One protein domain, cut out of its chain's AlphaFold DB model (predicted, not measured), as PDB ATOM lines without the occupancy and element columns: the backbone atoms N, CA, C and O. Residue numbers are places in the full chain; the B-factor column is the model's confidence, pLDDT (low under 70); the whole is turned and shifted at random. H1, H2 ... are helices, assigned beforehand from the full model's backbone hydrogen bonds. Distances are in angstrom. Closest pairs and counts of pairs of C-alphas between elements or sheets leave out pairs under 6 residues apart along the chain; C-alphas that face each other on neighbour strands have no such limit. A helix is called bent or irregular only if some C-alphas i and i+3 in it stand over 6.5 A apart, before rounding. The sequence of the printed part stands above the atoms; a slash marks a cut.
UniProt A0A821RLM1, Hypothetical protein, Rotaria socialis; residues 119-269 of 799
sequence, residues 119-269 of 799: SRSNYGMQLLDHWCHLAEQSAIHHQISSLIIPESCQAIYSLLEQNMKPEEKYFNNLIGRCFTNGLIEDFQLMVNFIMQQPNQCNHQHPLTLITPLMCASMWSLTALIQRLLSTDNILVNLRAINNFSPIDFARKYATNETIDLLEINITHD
ATOM      1  N   SER A 119     205.122  81.765 193.522       43.97
ATOM      2  CA  SER A 119     203.921  81.054 193.973       43.97
ATOM      3  C   SER A 119     202.947  82.008 194.671       43.97
ATOM      4  O   SER A 119     201.754  81.979 194.378       43.97
ATOM      5  N   ARG A 120     203.453  82.938 195.493       50.34
ATOM      6  CA  ARG A 120     202.655  84.023 196.085       50.34
ATOM      7  C   ARG A 120     202.117  84.975 195.018       50.34
ATOM      8  O   ARG A 120     200.954  85.367 195.103       50.34
ATOM      9  N   SER A 121     202.912  85.292 193.994       55.53
ATOM     10  CA  SER A 121     202.495  86.198 192.921       55.53
ATOM     11  C   SER A 121     201.377  85.625 192.045       55.53
ATOM     12  O   SER A 121     200.460  86.362 191.706       55.53
ATOM     13  N   ASN A 122     201.365  84.321 191.744       61.12
ATOM     14  CA  ASN A 122     200.313  83.712 190.919       61.12
ATOM     15  C   ASN A 122     198.925  83.756 191.585       61.12
ATOM     16  O   ASN A 122     197.944  84.126 190.941       61.12
ATOM     17  N   TYR A 123     198.829  83.423 192.876       66.81
ATOM     18  CA  TYR A 123     197.565  83.535 193.621       66.81
ATOM     19  C   TYR A 123     197.213  84.994 193.938       66.81
ATOM     20  O   TYR A 123     196.039  85.363 193.916       66.81
ATOM     21  N   GLY A 124     198.221  85.839 194.177       69.19
ATOM     22  CA  GLY A 124     198.062  87.285 194.313       69.19
ATOM     23  C   GLY A 124     197.463  87.937 193.067       69.19
ATOM     24  O   GLY A 124     196.531  88.728 193.188       69.19
ATOM     25  N   MET A 125     197.934  87.557 191.876       72.50
ATOM     26  CA  MET A 125     197.399  88.004 190.587       72.50
ATOM     27  C   MET A 125     195.952  87.546 190.384       72.50
ATOM     28  O   MET A 125     195.100  88.371 190.077       72.50
ATOM     29  N   GLN A 126     195.638  86.269 190.644       76.75
ATOM     30  CA  GLN A 126     194.260  85.758 190.556       76.75
ATOM     31  C   GLN A 126     193.300  86.483 191.510       76.75
ATOM     32  O   GLN A 126     192.166  86.793 191.141       76.75
ATOM     33  N   LEU A 127     193.749  86.756 192.739       80.94
ATOM     34  CA  LEU A 127     192.971  87.496 193.728       80.94
ATOM     35  C   LEU A 127     192.760  88.950 193.294       80.94
ATOM     36  O   LEU A 127     191.643  89.453 193.394       80.94
ATOM     37  N   LEU A 128     193.810  89.610 192.797       84.50
ATOM     38  CA  LEU A 128     193.732  90.989 192.323       84.50
ATOM     39  C   LEU A 128     192.793  91.122 191.117       84.50
ATOM     40  O   LEU A 128     191.937  92.003 191.123       84.50
ATOM     41  N   ASP A 129     192.886  90.224 190.134       83.75
ATOM     42  CA  ASP A 129     191.991  90.206 188.971       83.75
ATOM     43  C   ASP A 129     190.527  90.011 189.394       83.75
ATOM     44  O   ASP A 129     189.630  90.709 188.915       83.75
ATOM     45  N   HIS A 130     190.278  89.108 190.349       84.06
ATOM     46  CA  HIS A 130     188.945  88.905 190.911       84.06
ATOM     47  C   HIS A 130     188.424  90.158 191.626       84.06
ATOM     48  O   HIS A 130     187.273  90.549 191.433       84.06
ATOM     49  N   TRP A 131     189.262  90.819 192.425       86.94
ATOM     50  CA  TRP A 131     188.893  92.047 193.128       86.94
ATOM     51  C   TRP A 131     188.633  93.219 192.185       86.94
ATOM     52  O   TRP A 131     187.679  93.959 192.412       86.94
ATOM     53  N   CYS A 132     189.415  93.368 191.113       84.69
ATOM     54  CA  CYS A 132     189.135  94.349 190.066       84.69
ATOM     55  C   CYS A 132     187.776  94.087 189.406       84.69
ATOM     56  O   CYS A 132     187.004  95.023 189.213       84.69
ATOM     57  N   HIS A 133     187.435  92.824 189.133       83.44
ATOM     58  CA  HIS A 133     186.127  92.474 188.583       83.44
ATOM     59  C   HIS A 133     184.975  92.792 189.548       83.44
ATOM     60  O   HIS A 133     183.952  93.336 189.136       83.44
ATOM     61  N   LEU A 134     185.142  92.500 190.843       81.56
ATOM     62  CA  LEU A 134     184.158  92.857 191.870       81.56
ATOM     63  C   LEU A 134     183.991  94.374 192.003       81.56
ATOM     64  O   LEU A 134     182.865  94.837 192.153       81.56
ATOM     65  N   ALA A 135     185.081  95.139 191.907       80.00
ATOM     66  CA  ALA A 135     185.052  96.599 191.931       80.00
ATOM     67  C   ALA A 135     184.301  97.191 190.725       80.00
ATOM     68  O   ALA A 135     183.486  98.101 190.875       80.00
ATOM     69  N   GLU A 136     184.505  96.632 189.530       79.19
ATOM     70  CA  GLU A 136     183.764  97.022 188.323       79.19
ATOM     71  C   GLU A 136     182.257  96.715 188.447       79.19
ATOM     72  O   GLU A 136     181.421  97.490 187.983       79.19
ATOM     73  N   GLN A 137     181.887  95.616 189.115       73.62
ATOM     74  CA  GLN A 137     180.486  95.257 189.368       73.62
ATOM     75  C   GLN A 137     179.842  96.079 190.495       73.62
ATOM     76  O   GLN A 137     178.662  96.437 190.418       73.62
ATOM     77  N   SER A 138     180.586  96.381 191.560       68.12
ATOM     78  CA  SER A 138     180.080  97.123 192.720       68.12
ATOM     79  C   SER A 138     179.792  98.588 192.386       68.12
ATOM     80  O   SER A 138     178.830  99.136 192.927       68.12
ATOM     81  N   ALA A 139     180.501  99.159 191.404       59.59
ATOM     82  CA  ALA A 139     180.181 100.449 190.787       59.59
ATOM     83  C   ALA A 139     178.777 100.501 190.137       59.59
ATOM     84  O   ALA A 139     178.255 101.588 189.896       59.59
ATOM     85  N   ILE A 140     178.148  99.345 189.871       55.78
ATOM     86  CA  ILE A 140     176.827  99.229 189.230       55.78
ATOM     87  C   ILE A 140     175.722  98.859 190.242       55.78
ATOM     88  O   ILE A 140     174.588  99.317 190.099       55.78
ATOM     89  N   HIS A 141     176.021  98.048 191.270       55.56
ATOM     90  CA  HIS A 141     174.992  97.430 192.130       55.56
ATOM     91  C   HIS A 141     175.142  97.611 193.660       55.56
ATOM     92  O   HIS A 141     174.282  97.121 194.388       55.56
ATOM     93  N   HIS A 142     176.153  98.330 194.175       56.34
ATOM     94  CA  HIS A 142     176.300  98.712 195.602       56.34
ATOM     95  C   HIS A 142     175.972  97.619 196.658       56.34
ATOM     96  O   HIS A 142     175.377  97.905 197.698       56.34
ATOM     97  N   GLN A 143     176.356  96.355 196.439       56.25
ATOM     98  CA  GLN A 143     176.086  95.272 197.399       56.25
ATOM     99  C   GLN A 143     177.264  94.301 197.556       56.25
ATOM    100  O   GLN A 143     177.229  93.186 197.048       56.25
ATOM    101  N   ILE A 144     178.295  94.702 198.311       58.94
ATOM    102  CA  ILE A 144     179.295  93.774 198.871       58.94
ATOM    103  C   ILE A 144     179.621  94.215 200.305       58.94
ATOM    104  O   ILE A 144     180.285  95.230 200.515       58.94
ATOM    105  N   SER A 145     179.136  93.463 201.300       57.28
ATOM    106  CA  SER A 145     179.327  93.761 202.731       57.28
ATOM    107  C   SER A 145     180.485  92.994 203.385       57.28
ATOM    108  O   SER A 145     180.908  93.347 204.484       57.28
ATOM    109  N   SER A 146     181.016  91.954 202.734       69.19
ATOM    110  CA  SER A 146     182.097  91.110 203.264       69.19
ATOM    111  C   SER A 146     183.200  90.905 202.230       69.19
ATOM    112  O   SER A 146     182.930  90.923 201.031       69.19
ATOM    113  N   LEU A 147     184.445  90.743 202.693       78.88
ATOM    114  CA  LEU A 147     185.576  90.479 201.808       78.88
ATOM    115  C   LEU A 147     185.432  89.082 201.197       78.88
ATOM    116  O   LEU A 147     185.416  88.089 201.923       78.88
ATOM    117  N   ILE A 148     185.347  89.017 199.870       78.56
ATOM    118  CA  ILE A 148     185.248  87.759 199.132       78.56
ATOM    119  C   ILE A 148     186.641  87.376 198.636       78.56
ATOM    120  O   ILE A 148     187.321  88.151 197.956       78.56
ATOM    121  N   ILE A 149     187.063  86.168 198.990       77.81
ATOM    122  CA  ILE A 149     188.339  85.582 198.593       77.81
ATOM    123  C   ILE A 149     188.012  84.302 197.812       77.81
ATOM    124  O   ILE A 149     187.209  83.500 198.291       77.81
ATOM    125  N   PRO A 150     188.564  84.098 196.600       77.31
ATOM    126  CA  PRO A 150     188.341  82.877 195.832       77.31
ATOM    127  C   PRO A 150     188.774  81.631 196.610       77.31
ATOM    128  O   PRO A 150     189.809  81.652 197.277       77.31
ATOM    129  N   GLU A 151     188.052  80.513 196.458       72.56
ATOM    130  CA  GLU A 151     188.397  79.232 197.105       72.56
ATOM    131  C   GLU A 151     189.842  78.795 196.806       72.56
ATOM    132  O   GLU A 151     190.528  78.271 197.684       72.56
ATOM    133  N   SER A 152     190.337  79.087 195.596       67.56
ATOM    134  CA  SER A 152     191.722  78.828 195.183       67.56
ATOM    135  C   SER A 152     192.762  79.608 195.998       67.56
ATOM    136  O   SER A 152     193.891  79.143 196.139       67.56
ATOM    137  N   CYS A 153     192.391  80.762 196.555       68.44
ATOM    138  CA  CYS A 153     193.252  81.630 197.359       68.44
ATOM    139  C   CYS A 153     192.997  81.476 198.872       68.44
ATOM    140  O   CYS A 153     193.850  81.858 199.675       68.44
ATOM    141  N   GLN A 154     191.858  80.893 199.269       74.06
ATOM    142  CA  GLN A 154     191.404  80.795 200.660       74.06
ATOM    143  C   GLN A 154     192.412  80.067 201.555       74.06
ATOM    144  O   GLN A 154     192.717  80.543 202.645       74.06
ATOM    145  N   ALA A 155     192.963  78.935 201.104       66.75
ATOM    146  CA  ALA A 155     193.897  78.134 201.898       66.75
ATOM    147  C   ALA A 155     195.177  78.913 202.248       66.75
ATOM    148  O   ALA A 155     195.612  78.908 203.399       66.75
ATOM    149  N   ILE A 156     195.740  79.635 201.274       61.56
ATOM    150  CA  ILE A 156     196.954  80.445 201.447       61.56
ATOM    151  C   ILE A 156     196.651  81.693 202.277       61.56
ATOM    152  O   ILE A 156     197.412  82.017 203.185       61.56
ATOM    153  N   TYR A 157     195.524  82.362 202.021       69.38
ATOM    154  CA  TYR A 157     195.107  83.523 202.805       69.38
ATOM    155  C   TYR A 157     194.886  83.164 204.281       69.38
ATOM    156  O   TYR A 157     195.380  83.860 205.163       69.38
ATOM    157  N   SER A 158     194.251  82.019 204.554       72.19
ATOM    158  CA  SER A 158     194.046  81.492 205.913       72.19
ATOM    159  C   SER A 158     195.371  81.216 206.629       72.19
ATOM    160  O   SER A 158     195.524  81.541 207.804       72.19
ATOM    161  N   LEU A 159     196.333  80.619 205.921       62.72
ATOM    162  CA  LEU A 159     197.682  80.335 206.422       62.72
ATOM    163  C   LEU A 159     198.449  81.617 206.757       62.72
ATOM    164  O   LEU A 159     199.101  81.690 207.796       62.72
ATOM    165  N   LEU A 160     198.351  82.636 205.902       61.50
ATOM    166  CA  LEU A 160     198.964  83.940 206.147       61.50
ATOM    167  C   LEU A 160     198.311  84.630 207.348       61.50
ATOM    168  O   LEU A 160     199.018  85.128 208.223       61.50
ATOM    169  N   GLU A 161     196.979  84.606 207.445       66.50
ATOM    170  CA  GLU A 161     196.268  85.187 208.579       66.50
ATOM    171  C   GLU A 161     196.632  84.498 209.901       66.50
ATOM    172  O   GLU A 161     196.766  85.188 210.904       66.50
ATOM    173  N   GLN A 162     196.851  83.180 209.969       69.75
ATOM    174  CA  GLN A 162     197.149  82.493 211.242       69.75
ATOM    175  C   GLN A 162     198.269  83.154 212.069       69.75
ATOM    176  O   GLN A 162     198.153  83.204 213.293       69.75
ATOM    177  N   ASN A 163     199.259  83.762 211.407       51.91
ATOM    178  CA  ASN A 163     200.433  84.369 212.040       51.91
ATOM    179  C   ASN A 163     200.336  85.895 212.245       51.91
ATOM    180  O   ASN A 163     201.243  86.496 212.818       51.91
ATOM    181  N   MET A 164     199.250  86.539 211.805       71.75
ATOM    182  CA  MET A 164     199.070  87.992 211.920       71.75
ATOM    183  C   MET A 164     198.410  88.404 213.240       71.75
ATOM    184  O   MET A 164     197.529  87.717 213.774       71.75
ATOM    185  N   LYS A 165     198.767  89.597 213.732       79.31
ATOM    186  CA  LYS A 165     198.080  90.220 214.873       79.31
ATOM    187  C   LYS A 165     196.610  90.509 214.526       79.31
ATOM    188  O   LYS A 165     196.308  90.783 213.364       79.31
ATOM    189  N   PRO A 166     195.689  90.527 215.510       80.81
ATOM    190  CA  PRO A 166     194.278  90.850 215.264       80.81
ATOM    191  C   PRO A 166     194.073  92.190 214.542       80.81
ATOM    192  O   PRO A 166     193.219  92.297 213.668       80.81
ATOM    193  N   GLU A 167     194.890  93.193 214.871       80.00
ATOM    194  CA  GLU A 167     194.857  94.526 214.252       80.00
ATOM    195  C   GLU A 167     195.283  94.501 212.776       80.00
ATOM    196  O   GLU A 167     194.665  95.149 211.937       80.00
ATOM    197  N   GLU A 168     196.297  93.704 212.441       81.31
ATOM    198  CA  GLU A 168     196.818  93.565 211.079       81.31
ATOM    199  C   GLU A 168     195.855  92.769 210.190       81.31
ATOM    200  O   GLU A 168     195.591  93.160 209.056       81.31
ATOM    201  N   LYS A 169     195.226  91.719 210.738       83.19
ATOM    202  CA  LYS A 169     194.107  91.013 210.087       83.19
ATOM    203  C   LYS A 169     192.965  91.961 209.767       83.19
ATOM    204  O   LYS A 169     192.425  91.937 208.664       83.19
ATOM    205  N   TYR A 170     192.579  92.784 210.740       88.19
ATOM    206  CA  TYR A 170     191.509  93.757 210.558       88.19
ATOM    207  C   TYR A 170     191.855  94.752 209.446       88.19
ATOM    208  O   TYR A 170     191.026  94.992 208.568       88.19
ATOM    209  N   PHE A 171     193.085  95.273 209.435       91.00
ATOM    210  CA  PHE A 171     193.520  96.244 208.436       91.00
ATOM    211  C   PHE A 171     193.661  95.643 207.031       91.00
ATOM    212  O   PHE A 171     193.175  96.234 206.071       91.00
ATOM    213  N   ASN A 172     194.210  94.431 206.899       88.56
ATOM    214  CA  ASN A 172     194.271  93.705 205.624       88.56
ATOM    215  C   ASN A 172     192.873  93.465 205.041       88.56
ATOM    216  O   ASN A 172     192.622  93.759 203.870       88.56
ATOM    217  N   ASN A 173     191.935  93.026 205.887       88.06
ATOM    218  CA  ASN A 173     190.545  92.834 205.486       88.06
ATOM    219  C   ASN A 173     189.854  94.160 205.118       88.06
ATOM    220  O   ASN A 173     188.990  94.197 204.242       88.06
ATOM    221  N   LEU A 174     190.219  95.263 205.773       89.19
ATOM    222  CA  LEU A 174     189.704  96.598 205.477       89.19
ATOM    223  C   LEU A 174     190.234  97.147 204.143       89.19
ATOM    224  O   LEU A 174     189.438  97.687 203.379       89.19
ATOM    225  N   ILE A 175     191.520  96.953 203.822       90.44
ATOM    226  CA  ILE A 175     192.106  97.330 202.522       90.44
ATOM    227  C   ILE A 175     191.401  96.589 201.383       90.44
ATOM    228  O   ILE A 175     190.994  97.219 200.407       90.44
ATOM    229  N   GLY A 176     191.190  95.274 201.526       87.88
ATOM    230  CA  GLY A 176     190.471  94.482 200.527       87.88
ATOM    231  C   GLY A 176     189.023  94.943 200.320       87.88
ATOM    232  O   GLY A 176     188.561  95.044 199.183       87.88
ATOM    233  N   ARG A 177     188.307  95.289 201.401       87.81
ATOM    234  CA  ARG A 177     186.946  95.849 201.307       87.81
ATOM    235  C   ARG A 177     186.938  97.203 200.603       87.81
ATOM    236  O   ARG A 177     186.227  97.347 199.616       87.81
ATOM    237  N   CYS A 178     187.801  98.134 201.021       89.44
ATOM    238  CA  CYS A 178     187.927  99.452 200.386       89.44
ATOM    239  C   CYS A 178     188.212  99.340 198.882       89.44
ATOM    240  O   CYS A 178     187.655 100.095 198.089       89.44
ATOM    241  N   PHE A 179     189.066  98.394 198.483       89.69
ATOM    242  CA  PHE A 179     189.387  98.179 197.076       89.69
ATOM    243  C   PHE A 179     188.189  97.625 196.284       89.69
ATOM    244  O   PHE A 179     187.913  98.103 195.189       89.69
ATOM    245  N   THR A 180     187.449  96.660 196.844       85.44
ATOM    246  CA  THR A 180     186.370  95.930 196.146       85.44
ATOM    247  C   THR A 180     185.017  96.645 196.109       85.44
ATOM    248  O   THR A 180     184.275  96.462 195.146       85.44
ATOM    249  N   ASN A 181     184.640  97.422 197.129       81.31
ATOM    250  CA  ASN A 181     183.268  97.940 197.255       81.31
ATOM    251  C   ASN A 181     183.123  99.464 197.123       81.31
ATOM    252  O   ASN A 181     182.003  99.940 196.934       81.31
ATOM    253  N   GLY A 182     184.216 100.228 197.230       78.81
ATOM    254  CA  GLY A 182     184.182 101.683 197.075       78.81
ATOM    255  C   GLY A 182     183.397 102.441 198.154       78.81
ATOM    256  O   GLY A 182     183.117 103.627 197.978       78.81
ATOM    257  N   LEU A 183     182.984 101.794 199.253       84.38
ATOM    258  CA  LEU A 183     182.075 102.398 200.229       84.38
ATOM    259  C   LEU A 183     182.793 103.431 201.100       84.38
ATOM    260  O   LEU A 183     183.783 103.133 201.766       84.38
ATOM    261  N   ILE A 184     182.236 104.643 201.169       83.38
ATOM    262  CA  ILE A 184     182.800 105.763 201.944       83.38
ATOM    263  C   ILE A 184     183.008 105.387 203.422       83.38
ATOM    264  O   ILE A 184     183.989 105.817 204.027       83.38
ATOM    265  N   GLU A 185     182.127 104.566 203.999       85.69
ATOM    266  CA  GLU A 185     182.223 104.092 205.388       85.69
ATOM    267  C   GLU A 185     183.495 103.262 205.639       85.69
ATOM    268  O   GLU A 185     184.197 103.491 206.625       85.69
ATOM    269  N   ASP A 186     183.852 102.357 204.722       88.50
ATOM    270  CA  ASP A 186     185.074 101.556 204.830       88.50
ATOM    271  C   ASP A 186     186.325 102.439 204.673       88.50
ATOM    272  O   ASP A 186     187.281 102.311 205.443       88.50
ATOM    273  N   PHE A 187     186.299 103.426 203.771       89.38
ATOM    274  CA  PHE A 187     187.380 104.410 203.650       89.38
ATOM    275  C   PHE A 187     187.543 105.271 204.911       89.38
ATOM    276  O   PHE A 187     188.670 105.576 205.308       89.38
ATOM    277  N   GLN A 188     186.446 105.639 205.583       88.31
ATOM    278  CA  GLN A 188     186.501 106.350 206.866       88.31
ATOM    279  C   GLN A 188     187.139 105.490 207.961       88.31
ATOM    280  O   GLN A 188     187.982 105.987 208.710       88.31
ATOM    281  N   LEU A 189     186.791 104.202 208.034       89.69
ATOM    282  CA  LEU A 189     187.433 103.257 208.950       89.69
ATOM    283  C   LEU A 189     188.930 103.116 208.647       89.69
ATOM    284  O   LEU A 189     189.740 103.120 209.574       89.69
ATOM    285  N   MET A 190     189.308 103.053 207.365       91.25
ATOM    286  CA  MET A 190     190.705 102.930 206.942       91.25
ATOM    287  C   MET A 190     191.516 104.163 207.342       91.25
ATOM    288  O   MET A 190     192.595 104.034 207.917       91.25
ATOM    289  N   VAL A 191     190.975 105.363 207.119       86.62
ATOM    290  CA  VAL A 191     191.613 106.614 207.549       86.62
ATOM    291  C   VAL A 191     191.708 106.687 209.069       86.62
ATOM    292  O   VAL A 191     192.757 107.055 209.584       86.62
ATOM    293  N   ASN A 192     190.663 106.309 209.810       88.25
ATOM    294  CA  ASN A 192     190.709 106.299 211.274       88.25
ATOM    295  C   ASN A 192     191.793 105.352 211.805       88.25
ATOM    296  O   ASN A 192     192.506 105.715 212.739       88.25
ATOM    297  N   PHE A 193     191.961 104.184 211.179       89.06
ATOM    298  CA  PHE A 193     193.027 103.243 211.512       89.06
ATOM    299  C   PHE A 193     194.417 103.844 211.244       89.06
ATOM    300  O   PHE A 193     195.275 103.828 212.125       89.06
ATOM    301  N   ILE A 194     194.623 104.465 210.076       86.81
ATOM    302  CA  ILE A 194     195.890 105.130 209.722       86.81
ATOM    303  C   ILE A 194     196.184 106.311 210.661       86.81
ATOM    304  O   ILE A 194     197.325 106.504 211.060       86.81
ATOM    305  N   MET A 195     195.181 107.086 211.083       82.44
ATOM    306  CA  MET A 195     195.394 108.198 212.023       82.44
ATOM    307  C   MET A 195     195.794 107.714 213.425       82.44
ATOM    308  O   MET A 195     196.506 108.423 214.133       82.44
ATOM    309  N   GLN A 196     195.345 106.524 213.835       84.62
ATOM    310  CA  GLN A 196     195.772 105.891 215.087       84.62
ATOM    311  C   GLN A 196     197.164 105.252 214.964       84.62
ATOM    312  O   GLN A 196     197.900 105.206 215.948       84.62
ATOM    313  N   GLN A 197     197.535 104.785 213.767       82.50
ATOM    314  CA  GLN A 197     198.825 104.161 213.463       82.50
ATOM    315  C   GLN A 197     199.427 104.732 212.158       82.50
ATOM    316  O   GLN A 197     199.356 104.084 211.112       82.50
ATOM    317  N   PRO A 198     200.059 105.925 212.186       74.88
ATOM    318  CA  PRO A 198     200.509 106.625 210.973       74.88
ATOM    319  C   PRO A 198     201.539 105.852 210.134       74.88
ATOM    320  O   PRO A 198     201.595 106.022 208.917       74.88
ATOM    321  N   ASN A 199     202.286 104.922 210.740       75.56
ATOM    322  CA  ASN A 199     203.226 104.039 210.036       75.56
ATOM    323  C   ASN A 199     202.538 103.071 209.044       75.56
ATOM    324  O   ASN A 199     203.215 102.460 208.225       75.56
ATOM    325  N   GLN A 200     201.209 102.930 209.107       81.25
ATOM    326  CA  GLN A 200     200.417 102.017 208.271       81.25
ATOM    327  C   GLN A 200     199.964 102.636 206.938       81.25
ATOM    328  O   GLN A 200     199.317 101.968 206.133       81.25
ATOM    329  N   CYS A 201     200.299 103.902 206.664       80.38
ATOM    330  CA  CYS A 201     199.898 104.588 205.428       80.38
ATOM    331  C   CYS A 201     200.435 103.925 204.139       80.38
ATOM    332  O   CYS A 201     199.772 103.990 203.104       80.38
ATOM    333  N   ASN A 202     201.584 103.243 204.217       81.38
ATOM    334  CA  ASN A 202     202.226 102.517 203.111       81.38
ATOM    335  C   ASN A 202     202.018 100.992 203.165       81.38
ATOM    336  O   ASN A 202     202.678 100.261 202.426       81.38
ATOM    337  N   HIS A 203     201.157 100.494 204.058       85.44
ATOM    338  CA  HIS A 203     200.955  99.056 204.235       85.44
ATOM    339  C   HIS A 203     200.448  98.403 202.945       85.44
ATOM    340  O   HIS A 203     199.526  98.913 202.304       85.44
ATOM    341  N   GLN A 204     201.044  97.272 202.578       83.44
ATOM    342  CA  GLN A 204     200.691  96.509 201.387       83.44
ATOM    343  C   GLN A 204     199.908  95.262 201.780       83.44
ATOM    344  O   GLN A 204     200.334  94.488 202.635       83.44
ATOM    345  N   HIS A 205     198.775  95.038 201.117       86.44
ATOM    346  CA  HIS A 205     198.010  93.813 201.300       86.44
ATOM    347  C   HIS A 205     198.889  92.577 200.982       86.44
ATOM    348  O   HIS A 205     199.500  92.531 199.911       86.44
ATOM    349  N   PRO A 206     198.941  91.547 201.849       74.75
ATOM    350  CA  PRO A 206     199.967  90.491 201.829       74.75
ATOM    351  C   PRO A 206     199.998  89.607 200.572       74.75
ATOM    352  O   PRO A 206     200.996  88.936 200.329       74.75
ATOM    353  N   LEU A 207     198.921  89.585 199.779       76.88
ATOM    354  CA  LEU A 207     198.858  88.834 198.516       76.88
ATOM    355  C   LEU A 207     198.850  89.726 197.271       76.88
ATOM    356  O   LEU A 207     199.438  89.370 196.256       76.88
ATOM    357  N   THR A 208     198.165  90.867 197.321       81.44
ATOM    358  CA  THR A 208     197.914  91.711 196.134       81.44
ATOM    359  C   THR A 208     198.818  92.934 196.074       81.44
ATOM    360  O   THR A 208     198.875  93.607 195.046       81.44
ATOM    361  N   LEU A 209     199.516  93.233 197.171       82.81
ATOM    362  CA  LEU A 209     200.391  94.388 197.354       82.81
ATOM    363  C   LEU A 209     199.701  95.756 197.201       82.81
ATOM    364  O   LEU A 209     200.370  96.783 197.090       82.81
ATOM    365  N   ILE A 210     198.363  95.776 197.235       87.44
ATOM    366  CA  ILE A 210     197.555  96.998 197.183       87.44
ATOM    367  C   ILE A 210     197.778  97.825 198.450       87.44
ATOM    368  O   ILE A 210     197.777  97.281 199.556       87.44
ATOM    369  N   THR A 211     197.900  99.142 198.283       90.25
ATOM    370  CA  THR A 211     198.022 100.119 199.375       90.25
ATOM    371  C   THR A 211     196.748 100.954 199.554       90.25
ATOM    372  O   THR A 211     195.951 101.073 198.617       90.25
ATOM    373  N   PRO A 212     196.569 101.632 200.708       92.19
ATOM    374  CA  PRO A 212     195.486 102.600 200.909       92.19
ATOM    375  C   PRO A 212     195.412 103.686 199.824       92.19
ATOM    376  O   PRO A 212     194.320 104.072 199.403       92.19
ATOM    377  N   LEU A 213     196.570 104.150 199.334       90.06
ATOM    378  CA  LEU A 213     196.649 105.149 198.267       90.06
ATOM    379  C   LEU A 213     196.143 104.596 196.927       90.06
ATOM    380  O   LEU A 213     195.438 105.306 196.215       90.06
ATOM    381  N   MET A 214     196.434 103.333 196.597       92.19
ATOM    382  CA  MET A 214     195.893 102.679 195.396       92.19
ATOM    383  C   MET A 214     194.371 102.522 195.474       92.19
ATOM    384  O   MET A 214     193.689 102.827 194.498       92.19
ATOM    385  N   CYS A 215     193.827 102.137 196.638       91.88
ATOM    386  CA  CYS A 215     192.376 102.078 196.854       91.88
ATOM    387  C   CYS A 215     191.724 103.448 196.623       91.88
ATOM    388  O   CYS A 215     190.736 103.559 195.904       91.88
ATOM    389  N   ALA A 216     192.294 104.505 197.207       90.19
ATOM    390  CA  ALA A 216     191.785 105.868 197.067       90.19
ATOM    391  C   ALA A 216     191.837 106.365 195.614       90.19
ATOM    392  O   ALA A 216     190.904 107.018 195.144       90.19
ATOM    393  N   SER A 217     192.927 106.024 194.917       90.81
ATOM    394  CA  SER A 217     193.179 106.396 193.524       90.81
ATOM    395  C   SER A 217     192.189 105.731 192.578       90.81
ATOM    396  O   SER A 217     191.656 106.402 191.706       90.81
ATOM    397  N   MET A 218     191.881 104.447 192.783       87.69
ATOM    398  CA  MET A 218     190.927 103.707 191.954       87.69
ATOM    399  C   MET A 218     189.512 104.306 192.001       87.69
ATOM    400  O   MET A 218     188.853 104.396 190.969       87.69
ATOM    401  N   TRP A 219     189.058 104.758 193.173       89.62
ATOM    402  CA  TRP A 219     187.699 105.275 193.388       89.62
ATOM    403  C   TRP A 219     187.570 106.806 193.253       89.62
ATOM    404  O   TRP A 219     186.542 107.372 193.617       89.62
ATOM    405  N   SER A 220     188.588 107.499 192.722       87.88
ATOM    406  CA  SER A 220     188.600 108.967 192.535       87.88
ATOM    407  C   SER A 220     188.353 109.788 193.815       87.88
ATOM    408  O   SER A 220     187.733 110.853 193.779       87.88
ATOM    409  N   LEU A 221     188.826 109.320 194.975       88.50
ATOM    410  CA  LEU A 221     188.597 109.992 196.262       88.50
ATOM    411  C   LEU A 221     189.621 111.112 196.510       88.50
ATOM    412  O   LEU A 221     190.467 111.018 197.400       88.50
ATOM    413  N   THR A 222     189.531 112.198 195.740       86.50
ATOM    414  CA  THR A 222     190.508 113.306 195.714       86.50
ATOM    415  C   THR A 222     190.827 113.895 197.096       86.50
ATOM    416  O   THR A 222     191.998 114.091 197.424       86.50
ATOM    417  N   ALA A 223     189.822 114.096 197.954       84.12
ATOM    418  CA  ALA A 223     190.014 114.603 199.317       84.12
ATOM    419  C   ALA A 223     190.818 113.641 200.217       84.12
ATOM    420  O   ALA A 223     191.591 114.073 201.073       84.12
ATOM    421  N   LEU A 224     190.650 112.330 200.025       85.44
ATOM    422  CA  LEU A 224     191.371 111.304 200.778       85.44
ATOM    423  C   LEU A 224     192.798 111.142 200.249       85.44
ATOM    424  O   LEU A 224     193.729 111.026 201.043       85.44
ATOM    425  N   ILE A 225     192.980 111.219 198.930       86.81
ATOM    426  CA  ILE A 225     194.292 111.210 198.273       86.81
ATOM    427  C   ILE A 225     195.139 112.387 198.759       86.81
ATOM    428  O   ILE A 225     196.256 112.173 199.212       86.81
ATOM    429  N   GLN A 226     194.600 113.611 198.767       86.81
ATOM    430  CA  GLN A 226     195.310 114.786 199.292       86.81
ATOM    431  C   GLN A 226     195.721 114.609 200.758       86.81
ATOM    432  O   GLN A 226     196.833 114.963 201.144       86.81
ATOM    433  N   ARG A 227     194.848 114.011 201.577       84.31
ATOM    434  CA  ARG A 227     195.140 113.735 202.986       84.31
ATOM    435  C   ARG A 227     196.240 112.682 203.160       84.31
ATOM    436  O   ARG A 227     197.129 112.878 203.986       84.31
ATOM    437  N   LEU A 228     196.225 111.603 202.378       84.06
ATOM    438  CA  LEU A 228     197.299 110.603 202.383       84.06
ATOM    439  C   LEU A 228     198.624 111.198 201.891       84.06
ATOM    440  O   LEU A 228     199.651 110.974 202.523       84.06
ATOM    441  N   LEU A 229     198.593 112.014 200.833       82.56
ATOM    442  CA  LEU A 229     199.776 112.694 200.295       82.56
ATOM    443  C   LEU A 229     200.378 113.713 201.275       82.56
ATOM    444  O   LEU A 229     201.577 113.954 201.244       82.56
ATOM    445  N   SER A 230     199.565 114.277 202.175       80.88
ATOM    446  CA  SER A 230     200.036 115.169 203.244       80.88
ATOM    447  C   SER A 230     200.670 114.451 204.446       80.88
ATOM    448  O   SER A 230     201.124 115.115 205.374       80.88
ATOM    449  N   THR A 231     200.677 113.112 204.464       78.62
ATOM    450  CA  THR A 231     201.296 112.323 205.541       78.62
ATOM    451  C   THR A 231     202.796 112.176 205.283       78.62
ATOM    452  O   THR A 231     203.200 111.797 204.183       78.62
ATOM    453  N   ASP A 232     203.626 112.435 206.298       62.25
ATOM    454  CA  ASP A 232     205.078 112.263 206.199       62.25
ATOM    455  C   ASP A 232     205.435 110.819 205.784       62.25
ATOM    456  O   ASP A 232     204.919 109.854 206.349       62.25
ATOM    457  N   ASN A 233     206.350 110.672 204.816       64.94
ATOM    458  CA  ASN A 233     206.862 109.401 204.269       64.94
ATOM    459  C   ASN A 233     205.898 108.549 203.413       64.94
ATOM    460  O   ASN A 233     206.170 107.364 203.213       64.94
ATOM    461  N   ILE A 234     204.811 109.096 202.863       77.00
ATOM    462  CA  ILE A 234     203.980 108.365 201.887       77.00
ATOM    463  C   ILE A 234     204.769 108.027 200.602       77.00
ATOM    464  O   ILE A 234     205.434 108.878 200.009       77.00
ATOM    465  N   LEU A 235     204.694 106.773 200.148       73.69
ATOM    466  CA  LEU A 235     205.378 106.293 198.947       73.69
ATOM    467  C   LEU A 235     204.399 106.216 197.767       73.69
ATOM    468  O   LEU A 235     203.611 105.278 197.648       73.69
ATOM    469  N   VAL A 236     204.486 107.182 196.850       77.50
ATOM    470  CA  VAL A 236     203.613 107.259 195.657       77.50
ATOM    471  C   VAL A 236     203.969 106.251 194.558       77.50
ATOM    472  O   VAL A 236     203.150 105.985 193.686       77.50
ATOM    473  N   ASN A 237     205.164 105.657 194.625       74.50
ATOM    474  CA  ASN A 237     205.703 104.751 193.603       74.50
ATOM    475  C   ASN A 237     205.574 103.260 193.959       74.50
ATOM    476  O   ASN A 237     206.116 102.415 193.246       74.50
ATOM    477  N   LEU A 238     204.893 102.916 195.059       75.38
ATOM    478  CA  LEU A 238     204.600 101.514 195.364       75.38
ATOM    479  C   LEU A 238     203.743 100.907 194.252       75.38
ATOM    480  O   LEU A 238     202.940 101.601 193.628       75.38
ATOM    481  N   ARG A 239     203.911  99.607 194.009       74.56
ATOM    482  CA  ARG A 239     203.203  98.880 192.954       74.56
ATOM    483  C   ARG A 239     202.452  97.686 193.529       74.56
ATOM    484  O   ARG A 239     202.955  97.009 194.426       74.56
ATOM    485  N   ALA A 240     201.248  97.458 193.016       77.88
ATOM    486  CA  ALA A 240     200.496  96.236 193.254       77.88
ATOM    487  C   ALA A 240     201.148  95.057 192.511       77.88
ATOM    488  O   ALA A 240     202.062  95.236 191.704       77.88
ATOM    489  N   ILE A 241     200.664  93.838 192.760       75.75
ATOM    490  CA  ILE A 241     201.250  92.609 192.200       75.75
ATOM    491  C   ILE A 241     201.206  92.547 190.659       75.75
ATOM    492  O   ILE A 241     202.055  91.910 190.045       75.75
ATOM    493  N   ASN A 242     200.282  93.274 190.021       75.69
ATOM    494  CA  ASN A 242     200.197  93.452 188.564       75.69
ATOM    495  C   ASN A 242     201.087  94.594 188.027       75.69
ATOM    496  O   ASN A 242     200.896  95.044 186.898       75.69
ATOM    497  N   ASN A 243     202.029  95.085 188.836       71.12
ATOM    498  CA  ASN A 243     202.887  96.244 188.584       71.12
ATOM    499  C   ASN A 243     202.169  97.596 188.457       71.12
ATOM    500  O   ASN A 243     202.819  98.574 188.092       71.12
ATOM    501  N   PHE A 244     200.880  97.695 188.792       80.81
ATOM    502  CA  PHE A 244     200.178  98.978 188.740       80.81
ATOM    503  C   PHE A 244     200.532  99.836 189.950       80.81
ATOM    504  O   PHE A 244     200.410  99.410 191.100       80.81
ATOM    505  N   SER A 245     200.946 101.068 189.684       82.19
ATOM    506  CA  SER A 245     201.101 102.125 190.680       82.19
ATOM    507  C   SER A 245     199.761 102.841 190.948       82.19
ATOM    508  O   SER A 245     198.787 102.623 190.217       82.19
ATOM    509  N   PRO A 246     199.669 103.725 191.965       84.19
ATOM    510  CA  PRO A 246     198.477 104.542 192.197       84.19
ATOM    511  C   PRO A 246     198.005 105.299 190.949       84.19
ATOM    512  O   PRO A 246     196.804 105.350 190.683       84.19
ATOM    513  N   ILE A 247     198.937 105.825 190.143       82.12
ATOM    514  CA  ILE A 247     198.597 106.524 188.901       82.12
ATOM    515  C   ILE A 247     198.082 105.579 187.815       82.12
ATOM    516  O   ILE A 247     197.194 105.960 187.060       82.12
ATOM    517  N   ASP A 248     198.570 104.341 187.744       81.94
ATOM    518  CA  ASP A 248     198.088 103.368 186.755       81.94
ATOM    519  C   ASP A 248     196.652 102.932 187.066       81.94
ATOM    520  O   ASP A 248     195.820 102.834 186.162       81.94
ATOM    521  N   PHE A 249     196.320 102.764 188.353       85.94
ATOM    522  CA  PHE A 249     194.934 102.569 188.781       85.94
ATOM    523  C   PHE A 249     194.064 103.793 188.476       85.94
ATOM    524  O   PHE A 249     192.959 103.626 187.960       85.94
ATOM    525  N   ALA A 250     194.560 105.010 188.724       86.88
ATOM    526  CA  ALA A 250     193.825 106.234 188.406       86.88
ATOM    527  C   ALA A 250     193.578 106.393 186.894       86.88
ATOM    528  O   ALA A 250     192.468 106.699 186.477       86.88
ATOM    529  N   ARG A 251     194.577 106.108 186.052       85.94
ATOM    530  CA  ARG A 251     194.448 106.154 184.586       85.94
ATOM    531  C   ARG A 251     193.429 105.160 184.047       85.94
ATOM    532  O   ARG A 251     192.804 105.424 183.025       85.94
ATOM    533  N   LYS A 252     193.287 104.009 184.706       83.31
ATOM    534  CA  LYS A 252     192.365 102.959 184.272       83.31
ATOM    535  C   LYS A 252     190.938 103.163 184.786       83.31
ATOM    536  O   LYS A 252     190.003 102.821 184.067       83.31
ATOM    537  N   TYR A 253     190.770 103.694 185.998       82.75
ATOM    538  CA  TYR A 253     189.486 103.665 186.710       82.75
ATOM    539  C   TYR A 253     188.978 105.025 187.218       82.75
ATOM    540  O   TYR A 253     187.816 105.113 187.608       82.75
ATOM    541  N   ALA A 254     189.798 106.080 187.215       82.81
ATOM    542  CA  ALA A 254     189.494 107.344 187.889       82.81
ATOM    543  C   ALA A 254     189.302 108.543 186.946       82.81
ATOM    544  O   ALA A 254     189.449 108.454 185.728       82.81
ATOM    545  N   THR A 255     188.948 109.691 187.529       81.56
ATOM    546  CA  THR A 255     188.780 110.969 186.822       81.56
ATOM    547  C   THR A 255     190.114 111.657 186.512       81.56
ATOM    548  O   THR A 255     191.095 111.494 187.239       81.56
ATOM    549  N   ASN A 256     190.131 112.514 185.481       82.81
ATOM    550  CA  ASN A 256     191.316 113.305 185.100       82.81
ATOM    551  C   ASN A 256     191.865 114.156 186.260       82.81
ATOM    552  O   ASN A 256     193.073 114.231 186.435       82.81
ATOM    553  N   GLU A 257     190.993 114.701 187.116       84.44
ATOM    554  CA  GLU A 257     191.403 115.463 188.307       84.44
ATOM    555  C   GLU A 257     192.265 114.633 189.276       84.44
ATOM    556  O   GLU A 257     193.178 115.154 189.913       84.44
ATOM    557  N   THR A 258     191.994 113.329 189.388       84.81
ATOM    558  CA  THR A 258     192.764 112.415 190.244       84.81
ATOM    559  C   THR A 258     194.137 112.112 189.644       84.81
ATOM    560  O   THR A 258     195.126 112.020 190.371       84.81
ATOM    561  N   ILE A 259     194.200 111.983 188.316       82.62
ATOM    562  CA  ILE A 259     195.441 111.746 187.569       82.62
ATOM    563  C   ILE A 259     196.361 112.961 187.708       82.62
ATOM    564  O   ILE A 259     197.507 112.795 188.117       82.62
ATOM    565  N   ASP A 260     195.837 114.167 187.480       83.19
ATOM    566  CA  ASP A 260     196.591 115.418 187.605       83.19
ATOM    567  C   ASP A 260     197.183 115.579 189.019       83.19
ATOM    568  O   ASP A 260     198.354 115.927 189.183       83.19
ATOM    569  N   LEU A 261     196.402 115.260 190.063       82.69
ATOM    570  CA  LEU A 261     196.861 115.301 191.458       82.69
ATOM    571  C   LEU A 261     198.021 114.334 191.741       82.69
ATOM    572  O   LEU A 261     198.916 114.669 192.521       82.69
ATOM    573  N   LEU A 262     198.018 113.143 191.142       80.31
ATOM    574  CA  LEU A 262     199.088 112.159 191.317       80.31
ATOM    575  C   LEU A 262     200.319 112.507 190.469       80.31
ATOM    576  O   LEU A 262     201.434 112.404 190.973       80.31
ATOM    577  N   GLU A 263     200.143 112.984 189.232       79.06
ATOM    578  CA  GLU A 263     201.246 113.376 188.338       79.06
ATOM    579  C   GLU A 263     202.107 114.497 188.926       79.06
ATOM    580  O   GLU A 263     203.335 114.426 188.860       79.06
ATOM    581  N   ILE A 264     201.482 115.474 189.592       76.00
ATOM    582  CA  ILE A 264     202.186 116.561 190.290       76.00
ATOM    583  C   ILE A 264     203.121 116.029 191.394       76.00
ATOM    584  O   ILE A 264     204.136 116.654 191.690       76.00
ATOM    585  N   ASN A 265     202.812 114.873 191.990       68.38
ATOM    586  CA  ASN A 265     203.561 114.299 193.111       68.38
ATOM    587  C   ASN A 265     204.541 113.176 192.705       68.38
ATOM    588  O   ASN A 265     205.287 112.694 193.555       68.38
ATOM    589  N   ILE A 266     204.575 112.764 191.429       63.53
ATOM    590  CA  ILE A 266     205.412 111.655 190.918       63.53
ATOM    591  C   ILE A 266     206.773 112.130 190.375       63.53
ATOM    592  O   ILE A 266     207.648 111.311 190.096       63.53
ATOM    593  N   THR A 267     207.024 113.438 190.261       49.09
ATOM    594  CA  THR A 267     208.271 113.972 189.685       49.09
ATOM    595  C   THR A 267     209.483 113.843 190.619       49.09
ATOM    596  O   THR A 267     210.013 114.851 191.069       49.09
ATOM    597  N   HIS A 268     209.943 112.617 190.883       43.66
ATOM    598  CA  HIS A 268     211.340 112.247 191.140       43.66
ATOM    599  C   HIS A 268     211.542 110.756 190.795       43.66
ATOM    600  O   HIS A 268     210.782 109.880 191.197       43.66
ATOM    601  N   ASP A 269     212.566 110.504 189.986       37.16
ATOM    602  CA  ASP A 269     212.669 109.442 188.981       37.16
ATOM    603  C   ASP A 269     213.332 108.133 189.479       37.16
ATOM    604  O   ASP A 269     214.406 108.199 190.083       37.16
TER     605      ASP A 269
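This is residues 119 to 269 of the 799 residues of the protein "Hypothetical protein" of Rotaria socialis (UniProt A0A821RLM1). The longest helix, H1, crosses residues 176 to 181 of H3 on one side of a body of three helical hairpins, H3 with H4, H5 with H6 and H7 with H8. H5 is near the middle, while H2 and H8 lie toward opposite ends of the longest axis. The printed part has 151 residues with eight named helices, H1 to H8 in order, and no named strand: all helix, mostly aligned, with 6 of 8 touching pairs at a shallow tilt. It is compact, with a radius of gyration of the C-alphas of 14.6 A, and rounded, spanning 41 by 33 by 31 A.

H1, residues 119 to 141, measures 33.3 A from C-alpha 119 at (203.921, 81.054, 193.973) to C-alpha 141 at (174.992, 97.430, 192.130). H2 is residues 151 to 162, irregular, with C-alphas 152 and 155 7.1 A apart. H3, residues 166 to 181, measures 22.3 A, and H4, residues 184 to 196, 18.5 A. H5 is residues 212 to 218, H6 222 to 229, H7 246 to 253, and H8 256 to 263, ending at C-alpha 263 (201.246, 113.376, 188.338).

H1 touches H3 at a steep tilt of 52 degrees; the closest C-alphas, of Ala 135 and Thr 180, are 4.5 A apart. H1 and H2 only just touch, with 3 pairs of C-alphas within 8 A, closest at Tyr 123 and Cys 153, 6.0 A. H3 touches H5, closest at C-alphas 179 and 215, 4.9 A. H5 touches H7, closest at C-alphas 214 and 246, 4.5 A. H1 and H5 are apart. Every O i to N i+4 pair is within hydrogen-bond range in H3 to H8, but 17 of 19 in H1 and 6 of 8 in H2.

The farthest C-alphas, of Ala 155 and Ile 264, are 41.0 A apart. The printed part has no cut. The links H4 to H5 and H6 to H7 are long. Mean pLDDT of the printed part is 78.1; 32 residues are under 70, among them 138 to 146.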